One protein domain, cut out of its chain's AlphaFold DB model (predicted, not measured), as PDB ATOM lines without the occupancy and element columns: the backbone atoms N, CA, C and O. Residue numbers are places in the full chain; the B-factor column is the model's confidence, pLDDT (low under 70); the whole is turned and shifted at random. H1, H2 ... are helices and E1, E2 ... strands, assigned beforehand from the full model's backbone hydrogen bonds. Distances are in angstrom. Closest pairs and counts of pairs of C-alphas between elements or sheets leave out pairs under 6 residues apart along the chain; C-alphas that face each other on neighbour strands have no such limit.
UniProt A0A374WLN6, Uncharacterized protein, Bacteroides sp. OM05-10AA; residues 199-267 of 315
ATOM      1  N   VAL A 199     164.284 250.089 231.877       96.62
ATOM      2  CA  VAL A 199     165.591 250.240 231.233       96.62
ATOM      3  C   VAL A 199     166.021 251.699 231.223       96.62
ATOM      4  O   VAL A 199     165.176 252.589 231.260       96.62
ATOM      5  N   LYS A 200     167.331 251.919 231.130       96.69
ATOM      6  CA  LYS A 200     167.936 253.227 230.901       96.69
ATOM      7  C   LYS A 200     168.828 253.186 229.669       96.69
ATOM      8  O   LYS A 200     169.632 252.256 229.533       96.69
ATOM      9  N   VAL A 201     168.702 254.178 228.794       97.06
ATOM     10  CA  VAL A 201     169.655 254.393 227.701       97.06
ATOM     11  C   VAL A 201     170.941 254.934 228.324       97.06
ATOM     12  O   VAL A 201     170.949 255.998 228.936       97.06
ATOM     13  N   ALA A 202     172.017 254.155 228.250       96.12
ATOM     14  CA  ALA A 202     173.309 254.495 228.831       96.12
ATOM     15  C   ALA A 202     174.328 254.718 227.717       96.12
ATOM     16  O   ALA A 202     174.473 253.864 226.836       96.12
ATOM     17  N   SER A 203     175.036 255.843 227.776       95.75
ATOM     18  CA  SER A 203     176.104 256.154 226.828       95.75
ATOM     19  C   SER A 203     177.294 255.208 227.001       95.75
ATOM     20  O   SER A 203     177.433 254.493 228.005       95.75
ATOM     21  N   GLU A 204     178.193 255.204 226.021       92.19
ATOM     22  CA  GLU A 204     179.464 254.497 226.147       92.19
ATOM     23  C   GLU A 204     180.297 255.021 227.326       92.19
ATOM     24  O   GLU A 204     180.864 254.214 228.063       92.19
ATOM     25  N   THR A 205     180.296 256.332 227.580       93.38
ATOM     26  CA  THR A 205     180.979 256.950 228.727       93.38
ATOM     27  C   THR A 205     180.411 256.463 230.062       93.38
ATOM     28  O   THR A 205     181.179 256.068 230.942       93.38
ATOM     29  N   ASP A 206     179.082 256.381 230.194       92.75
ATOM     30  CA  ASP A 206     178.432 255.833 231.398       92.75
ATOM     31  C   ASP A 206     178.821 254.366 231.622       92.75
ATOM     32  O   ASP A 206     179.063 253.920 232.746       92.75
ATOM     33  N   CYS A 207     178.911 253.592 230.536       92.12
ATOM     34  CA  CYS A 207     179.346 252.199 230.587       92.12
ATOM     35  C   CYS A 207     180.842 252.073 230.935       92.12
ATOM     36  O   CYS A 207     181.214 251.139 231.651       92.12
ATOM     37  N   GLN A 208     181.662 253.021 230.462       91.69
ATOM     38  CA  GLN A 208     183.050 253.333 230.844       91.69
ATOM     39  C   GLN A 208     183.289 253.179 232.351       91.69
ATOM     40  O   GLN A 208     184.154 252.431 232.829       91.69
ATOM     41  N   GLN A 209     182.451 253.912 233.079       92.44
ATOM     42  CA  GLN A 209     182.549 254.177 234.511       92.44
ATOM     43  C   GLN A 209     181.701 253.213 235.356       92.44
ATOM     44  O   GLN A 209     181.658 253.318 236.579       92.44
ATOM     45  N   CYS A 210     181.017 252.259 234.725       91.31
ATOM     46  CA  CYS A 210     180.126 251.339 235.413       91.31
ATOM     47  C   CYS A 210     180.904 250.236 236.150       91.31
ATOM     48  O   CYS A 210     181.601 249.422 235.536       91.31
ATOM     49  N   ASN A 211     180.685 250.124 237.461       90.00
ATOM     50  CA  ASN A 211     181.274 249.076 238.309       90.00
ATOM     51  C   ASN A 211     180.860 247.650 237.892       90.00
ATOM     52  O   ASN A 211     181.541 246.675 238.204       90.00
ATOM     53  N   LEU A 212     179.770 247.518 237.128       90.12
ATOM     54  CA  LEU A 212     179.290 246.253 236.573       90.12
ATOM     55  C   LEU A 212     179.750 245.999 235.129       90.12
ATOM     56  O   LEU A 212     179.206 245.106 234.479       90.12
ATOM     57  N   ARG A 213     180.724 246.740 234.580       85.00
ATOM     58  CA  ARG A 213     181.107 246.612 233.156       85.00
ATOM     59  C   ARG A 213     181.490 245.186 232.737       85.00
ATOM     60  O   ARG A 213     181.117 244.749 231.653       85.00
ATOM     61  N   TYR A 214     182.153 244.437 233.620       85.62
ATOM     62  CA  TYR A 214     182.564 243.044 233.381       85.62
ATOM     63  C   TYR A 214     181.460 242.013 233.654       85.62
ATOM     64  O   TYR A 214     181.608 240.839 233.337       85.62
ATOM     65  N   SER A 215     180.340 242.443 234.230       89.56
ATOM     66  CA  SER A 215     179.164 241.620 234.521       89.56
ATOM     67  C   SER A 215     177.889 242.307 234.017       89.56
ATOM     68  O   SER A 215     176.834 242.263 234.659       89.56
ATOM     69  N   CYS A 216     177.998 242.953 232.849       90.44
ATOM     70  CA  CYS A 216     177.006 243.874 232.304       90.44
ATOM     71  C   CYS A 216     175.588 243.274 232.303       90.44
ATOM     72  O   CYS A 216     175.370 242.119 231.933       90.44
ATOM     73  N   CYS A 217     174.605 244.065 232.731       92.69
ATOM     74  CA  CYS A 217     173.192 243.679 232.774       92.69
ATOM     75  C   CYS A 217     172.379 244.209 231.583       92.69
ATOM     76  O   CYS A 217     171.148 244.195 231.638       92.69
ATOM     77  N   ALA A 218     173.038 244.695 230.529       94.12
ATOM     78  CA  ALA A 218     172.356 245.292 229.392       94.12
ATOM     79  C   ALA A 218     171.389 244.315 228.694       94.12
ATOM     80  O   ALA A 218     171.512 243.087 228.775       94.12
ATOM     81  N   VAL A 219     170.395 244.871 228.006       94.06
ATOM     82  CA  VAL A 219     169.528 244.118 227.101       94.06
ATOM     83  C   VAL A 219     170.396 243.501 226.007       94.06
ATOM     84  O   VAL A 219     171.227 244.175 225.405       94.06
ATOM     85  N   LYS A 220     170.219 242.200 225.789       92.25
ATOM     86  CA  LYS A 220     170.966 241.412 224.809       92.25
ATOM     87  C   LYS A 220     170.342 241.562 223.426       92.25
ATOM     88  O   LYS A 220     169.119 241.637 223.336       92.25
ATOM     89  N   ALA A 221     171.168 241.549 222.382       88.44
ATOM     90  CA  ALA A 221     170.717 241.627 220.990       88.44
ATOM     91  C   ALA A 221     169.817 240.451 220.604       88.44
ATOM     92  O   ALA A 221     168.807 240.619 219.929       88.44
ATOM     93  N   LEU A 222     170.156 239.265 221.105       86.62
ATOM     94  CA  LEU A 222     169.366 238.049 220.961       86.62
ATOM     95  C   LEU A 222     169.230 237.373 222.329       86.62
ATOM     96  O   LEU A 222     170.161 237.466 223.139       86.62
ATOM     97  N   PRO A 223     168.129 236.649 222.600       82.19
ATOM     98  CA  PRO A 223     167.940 235.945 223.870       82.19
ATOM     99  C   PRO A 223     169.098 234.998 224.225       82.19
ATOM    100  O   PRO A 223     169.501 234.913 225.387       82.19
ATOM    101  N   THR A 224     169.663 234.335 223.214       85.88
ATOM    102  CA  THR A 224     170.762 233.366 223.331       85.88
ATOM    103  C   THR A 224     172.152 234.005 223.324       85.88
ATOM    104  O   THR A 224     173.123 233.349 223.686       85.88
ATOM    105  N   SER A 225     172.271 235.283 222.952       85.56
ATOM    106  CA  SER A 225     173.562 235.965 222.840       85.56
ATOM    107  C   SER A 225     174.041 236.515 224.189       85.56
ATOM    108  O   SER A 225     173.256 236.811 225.097       85.56
ATOM    109  N   SER A 226     175.355 236.655 224.346       85.25
ATOM    110  CA  SER A 226     175.973 237.449 225.413       85.25
ATOM    111  C   SER A 226     176.149 238.919 225.014       85.25
ATOM    112  O   SER A 226     176.361 239.760 225.887       85.25
ATOM    113  N   THR A 227     176.018 239.243 223.725       90.75
ATOM    114  CA  THR A 227     176.247 240.581 223.179       90.75
ATOM    115  C   THR A 227     175.061 241.506 223.474       90.75
ATOM    116  O   THR A 227     173.918 241.168 223.141       90.75
ATOM    117  N   PRO A 228     175.293 242.681 224.088       92.50
ATOM    118  CA  PRO A 228     174.268 243.707 224.263       92.50
ATOM    119  C   PRO A 228     173.731 244.248 222.932       92.50
ATOM    120  O   PRO A 228     174.452 244.261 221.938       92.50
ATOM    121  N   ILE A 229     172.498 244.761 222.931       93.69
ATOM    122  CA  ILE A 229     172.040 245.668 221.868       93.69
ATOM    123  C   ILE A 229     172.941 246.905 221.898       93.69
ATOM    124  O   ILE A 229     173.139 247.498 222.964       93.69
ATOM    125  N   LEU A 230     173.468 247.273 220.732       95.00
ATOM    126  CA  LEU A 230     174.220 248.498 220.508       95.00
ATOM    127  C   LEU A 230     173.376 249.417 219.628       95.00
ATOM    128  O   LEU A 230     173.070 249.059 218.495       95.00
ATOM    129  N   ILE A 231     172.985 250.559 220.180       96.06
ATOM    130  CA  ILE A 231     172.203 251.589 219.496       96.06
ATOM    131  C   ILE A 231     173.177 252.678 219.076       96.06
ATOM    132  O   ILE A 231     173.990 253.106 219.892       96.06
ATOM    133  N   GLU A 232     173.094 253.121 217.832       94.88
ATOM    134  CA  GLU A 232     173.809 254.289 217.340       94.88
ATOM    135  C   GLU A 232     172.788 255.387 217.041       94.88
ATOM    136  O   GLU A 232     171.767 255.150 216.398       94.88
ATOM    137  N   ASN A 233     173.023 256.571 217.589       94.44
ATOM    138  CA  ASN A 233     172.199 257.752 217.361       94.44
ATOM    139  C   ASN A 233     173.114 258.963 217.518       94.44
ATOM    140  O   ASN A 233     173.926 258.996 218.447       94.44
ATOM    141  N   ASN A 234     173.026 259.944 216.623       91.44
ATOM    142  CA  ASN A 234     173.836 261.161 216.680       91.44
ATOM    143  C   ASN A 234     175.355 260.893 216.689       91.44
ATOM    144  O   ASN A 234     176.120 261.589 217.355       91.44
ATOM    145  N   GLY A 235     175.794 259.834 215.997       89.94
ATOM    146  CA  GLY A 235     177.194 259.390 215.972       89.94
ATOM    147  C   GLY A 235     177.711 258.830 217.304       89.94
ATOM    148  O   GLY A 235     178.901 258.550 217.438       89.94
ATOM    149  N   GLN A 236     176.839 258.659 218.302       92.88
ATOM    150  CA  GLN A 236     177.175 258.107 219.609       92.88
ATOM    151  C   GLN A 236     176.574 256.719 219.797       92.88
ATOM    152  O   GLN A 236     175.515 256.391 219.259       92.88
ATOM    153  N   LYS A 237     177.254 255.906 220.607       95.56
ATOM    154  CA  LYS A 237     176.863 254.532 220.914       95.56
ATOM    155  C   LYS A 237     176.242 254.427 222.296       95.56
ATOM    156  O   LYS A 237     176.789 254.916 223.286       95.56
ATOM    157  N   TYR A 238     175.142 253.689 222.363       96.69
ATOM    158  CA  TYR A 238     174.362 253.485 223.571       96.69
ATOM    159  C   TYR A 238     174.055 252.007 223.796       96.69
ATOM    160  O   TYR A 238     173.944 251.204 222.866       96.69
ATOM    161  N   LYS A 239     173.878 251.653 225.067       96.12
ATOM    162  CA  LYS A 239     173.378 250.350 225.512       96.12
ATOM    163  C   LYS A 239     172.118 250.550 226.339       96.12
ATOM    164  O   LYS A 239     171.968 251.550 227.034       96.12
ATOM    165  N   LEU A 240     171.241 249.553 226.332       96.12
ATOM    166  CA  LEU A 240     170.053 249.548 227.186       96.12
ATOM    167  C   LEU A 240     170.350 248.832 228.497       96.12
ATOM    168  O   LEU A 240     170.414 247.605 228.542       96.12
ATOM    169  N   CYS A 241     170.541 249.587 229.571       95.62
ATOM    170  CA  CYS A 241     170.805 249.054 230.900       95.62
ATOM    171  C   CYS A 241     169.498 248.626 231.580       95.62
ATOM    172  O   CYS A 241     168.586 249.436 231.700       95.62
ATOM    173  N   LYS A 242     169.396 247.381 232.060       96.00
ATOM    174  CA  LYS A 242     168.249 246.924 232.868       96.00
ATOM    175  C   LYS A 242     168.400 247.453 234.295       96.00
ATOM    176  O   LYS A 242     169.228 246.922 235.036       96.00
ATOM    177  N   THR A 243     167.638 248.480 234.671       94.06
ATOM    178  CA  THR A 243     167.882 249.229 235.920       94.06
ATOM    179  C   THR A 243     167.647 248.375 237.162       94.06
ATOM    180  O   THR A 243     168.523 248.302 238.011       94.06
ATOM    181  N   GLU A 244     166.559 247.607 237.215       93.12
ATOM    182  CA  GLU A 244     166.272 246.719 238.354       93.12
ATOM    183  C   GLU A 244     167.370 245.665 238.554       93.12
ATOM    184  O   GLU A 244     167.844 245.422 239.662       93.12
ATOM    185  N   LEU A 245     167.833 245.047 237.461       93.25
ATOM    186  CA  LEU A 245     168.900 244.050 237.531       93.25
ATOM    187  C   LEU A 245     170.242 244.688 237.908       93.25
ATOM    188  O   LEU A 245     171.070 244.043 238.551       93.25
ATOM    189  N   ARG A 246     170.477 245.934 237.484       93.88
ATOM    190  CA  ARG A 246     171.647 246.715 237.884       93.88
ATOM    191  C   ARG A 246     171.632 246.942 239.396       93.88
ATOM    192  O   ARG A 246     172.584 246.538 240.052       93.88
ATOM    193  N   GLU A 247     170.542 247.485 239.928       92.75
ATOM    194  CA  GLU A 247     170.366 247.777 241.357       92.75
ATOM    195  C   GLU A 247     170.530 246.515 242.213       92.75
ATOM    196  O   GLU A 247     171.275 246.511 243.191       92.75
ATOM    197  N   GLN A 248     169.931 245.393 241.800       93.06
ATOM    198  CA  GLN A 248     170.093 244.106 242.486       93.06
ATOM    199  C   GLN A 248     171.550 243.619 242.507       93.06
ATOM    200  O   GLN A 248     171.999 243.035 243.498       93.06
ATOM    201  N   LYS A 249     172.295 243.811 241.409       93.69
ATOM    202  CA  LYS A 249     173.711 243.429 241.329       93.69
ATOM    203  C   LYS A 249     174.594 244.354 242.160       93.69
ATOM    204  O   LYS A 249     175.463 243.849 242.865       93.69
ATOM    205  N   GLU A 250     174.363 245.663 242.104       92.00
ATOM    206  CA  GLU A 250     175.078 246.658 242.912       92.00
ATOM    207  C   GLU A 250     174.843 246.405 244.409       92.00
ATOM    208  O   GLU A 250     175.800 246.310 245.174       92.00
ATOM    209  N   HIS A 251     173.594 246.162 244.817       92.25
ATOM    210  CA  HIS A 251     173.259 245.818 246.198       92.25
ATOM    211  C   HIS A 251     173.949 244.526 246.661       92.25
ATOM    212  O   HIS A 251     174.540 244.480 247.740       92.25
ATOM    213  N   ARG A 252     173.954 243.481 245.820       91.56
ATOM    214  CA  ARG A 252     174.649 242.218 246.121       91.56
ATOM    215  C   ARG A 252     176.158 242.407 246.278       91.56
ATOM    216  O   ARG A 252     176.746 241.790 247.161       91.56
ATOM    217  N   GLN A 253     176.774 243.237 245.437       89.19
ATOM    218  CA  GLN A 253     178.193 243.568 245.559       89.19
ATOM    219  C   GLN A 253     178.480 244.344 246.845       89.19
ATOM    220  O   GLN A 253     179.444 244.006 247.520       89.19
ATOM    221  N   SER A 254     177.629 245.304 247.226       89.44
ATOM    222  CA  SER A 254     177.767 246.036 248.497       89.44
ATOM    223  C   SER A 254     177.765 245.085 249.691       89.44
ATOM    224  O   SER A 254     178.701 245.098 250.484       89.44
ATOM    225  N   ILE A 255     176.778 244.182 249.762       91.25
ATOM    226  CA  ILE A 255     176.693 243.174 250.830       91.25
ATOM    227  C   ILE A 255     177.939 242.283 250.841       91.25
ATOM    228  O   ILE A 255     178.476 241.974 251.902       91.25
ATOM    229  N   GLN A 256     178.410 241.846 249.670       89.31
ATOM    230  CA  GLN A 256     179.589 240.988 249.581       89.31
ATOM    231  C   GLN A 256     180.857 241.714 250.051       89.31
ATOM    232  O   GLN A 256     181.658 241.120 250.770       89.31
ATOM    233  N   THR A 257     181.023 242.987 249.691       88.62
ATOM    234  CA  THR A 257     182.131 243.830 250.157       88.62
ATOM    235  C   THR A 257     182.068 244.034 251.667       88.62
ATOM    236  O   THR A 257     183.057 243.769 252.342       88.62
ATOM    237  N   GLU A 258     180.904 244.387 252.219       88.44
ATOM    238  CA  GLU A 258     180.706 244.528 253.670       88.44
ATOM    239  C   GLU A 258     181.041 243.227 254.414       88.44
ATOM    240  O   GLU A 258     181.735 243.239 255.429       88.44
ATOM    241  N   GLN A 259     180.614 242.075 253.891       89.44
ATOM    242  CA  GLN A 259     180.936 240.773 254.482       89.44
ATOM    243  C   GLN A 259     182.434 240.450 254.423       89.44
ATOM    244  O   GLN A 259     182.972 239.891 255.383       89.44
ATOM    245  N   ILE A 260     183.116 240.790 253.325       87.44
ATOM    246  CA  ILE A 260     184.571 240.629 253.198       87.44
ATOM    247  C   ILE A 260     185.286 241.544 254.191       87.44
ATOM    248  O   ILE A 260     186.158 241.072 254.909       87.44
ATOM    249  N   GLU A 261     184.881 242.807 254.312       84.50
ATOM    250  CA  GLU A 261     185.465 243.755 255.266       84.50
ATOM    251  C   GLU A 261     185.263 243.318 256.719       84.50
ATOM    252  O   GLU A 261     186.192 243.396 257.527       84.50
ATOM    253  N   ILE A 262     184.076 242.808 257.061       82.94
ATOM    254  CA  ILE A 262     183.798 242.232 258.382       82.94
ATOM    255  C   ILE A 262     184.705 241.025 258.627       82.94
ATOM    256  O   ILE A 262     185.314 240.919 259.694       82.94
ATOM    257  N   LYS A 263     184.833 240.123 257.647       81.75
ATOM    258  CA  LYS A 263     185.684 238.935 257.757       81.75
ATOM    259  C   LYS A 263     187.160 239.310 257.889       81.75
ATOM    260  O   LYS A 263     187.840 238.764 258.754       81.75
ATOM    261  N   ASP A 264     187.647 240.261 257.103       79.25
ATOM    262  CA  ASP A 264     189.019 240.758 257.168       79.25
ATOM    263  C   ASP A 264     189.290 241.443 258.506       79.25
ATOM    264  O   ASP A 264     190.302 241.165 259.152       79.25
ATOM    265  N   ASN A 265     188.364 242.271 258.992       73.62
ATOM    266  CA  ASN A 265     188.484 242.884 260.312       73.62
ATOM    267  C   ASN A 265     188.435 241.848 261.440       73.62
ATOM    268  O   ASN A 265     189.194 241.990 262.398       73.62
ATOM    269  N   ALA A 266     187.635 240.783 261.330       72.88
ATOM    270  CA  ALA A 266     187.640 239.668 262.281       72.88
ATOM    271  C   ALA A 266     188.948 238.849 262.217       72.88
ATOM    272  O   ALA A 266     189.446 238.364 263.237       72.88
ATOM    273  N   LEU A 267     189.543 238.716 261.026       78.06
ATOM    274  CA  LEU A 267     190.809 238.018 260.803       78.06
ATOM    275  C   LEU A 267     192.047 238.861 261.140       78.06
ATOM    276  O   LEU A 267     193.125 238.285 261.316       78.06
TER     277      LEU A 267
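AT A GLANCE: This is residues 199 to 267 of the 315 residues of an uncharacterized protein of Bacteroides sp. OM05-10AA (UniProt A0A374WLN6). A small head, made of a three-stranded antiparallel sheet with the short helix H1 at its side and a long loop, sends out one long helical arm, H2, whose residues 254 to 267 stick out free. The printed part has 69 residues, with two named helices and three named strands in the order E1, H1, E2, E3, H2; the sheet runs E1, E3, E2, and the class is mixed. The whole is loose, with a radius of gyration of the C-alphas of 15.2 A, and only just elongated, spanning 51 by 26 by 17 A.

IN THESE COORDINATES: E1, residues 199 to 203, begins with C-alpha 199 at (165.591, 250.240, 231.233). H1 is residues 204 to 208. E2, residues 230 to 233, and E3, residues 236 to 242 and 19.5 A long, form a hairpin. H2, residues 243 to 267, is 35.6 A long and ends with C-alpha 267 at (190.809, 238.018, 260.803).

HOW THE PARTS SIT: E1 and E3 are antiparallel at 150 degrees, with N 200 and O 241 2.8 A apart, within hydrogen-bond range. E3 and E2 are antiparallel at 132 degrees, with N 238 and O 231 2.8 A apart, also within range. The sheet is only just strongly twisted, its C-alphas up to 4.3 A off the best plane. E1, H1 and E2 form a split strand-helix-strand unit, two strands running the same way with E3 between them, with a right-handed crossover. H1 is on the sheet but over none of its strands; its closest C-alphas with E3 are those of Glu 204 and Tyr 238, 5.8 A apart. H2 only grazes the sheet, with residues 243 to 246. H1 and H2 are apart. In H1 and H2 every O i to N i+4 pair is within hydrogen-bond range.

THE WHOLE: The C-alphas farthest apart, those of Asn 234 and Leu 267, are 52.6 A apart. The printed part has no cut. The link from H1 to E2, residues 209 to 229, is long. The mean pLDDT of the printed part is 90.6, and no printed residue is under 70.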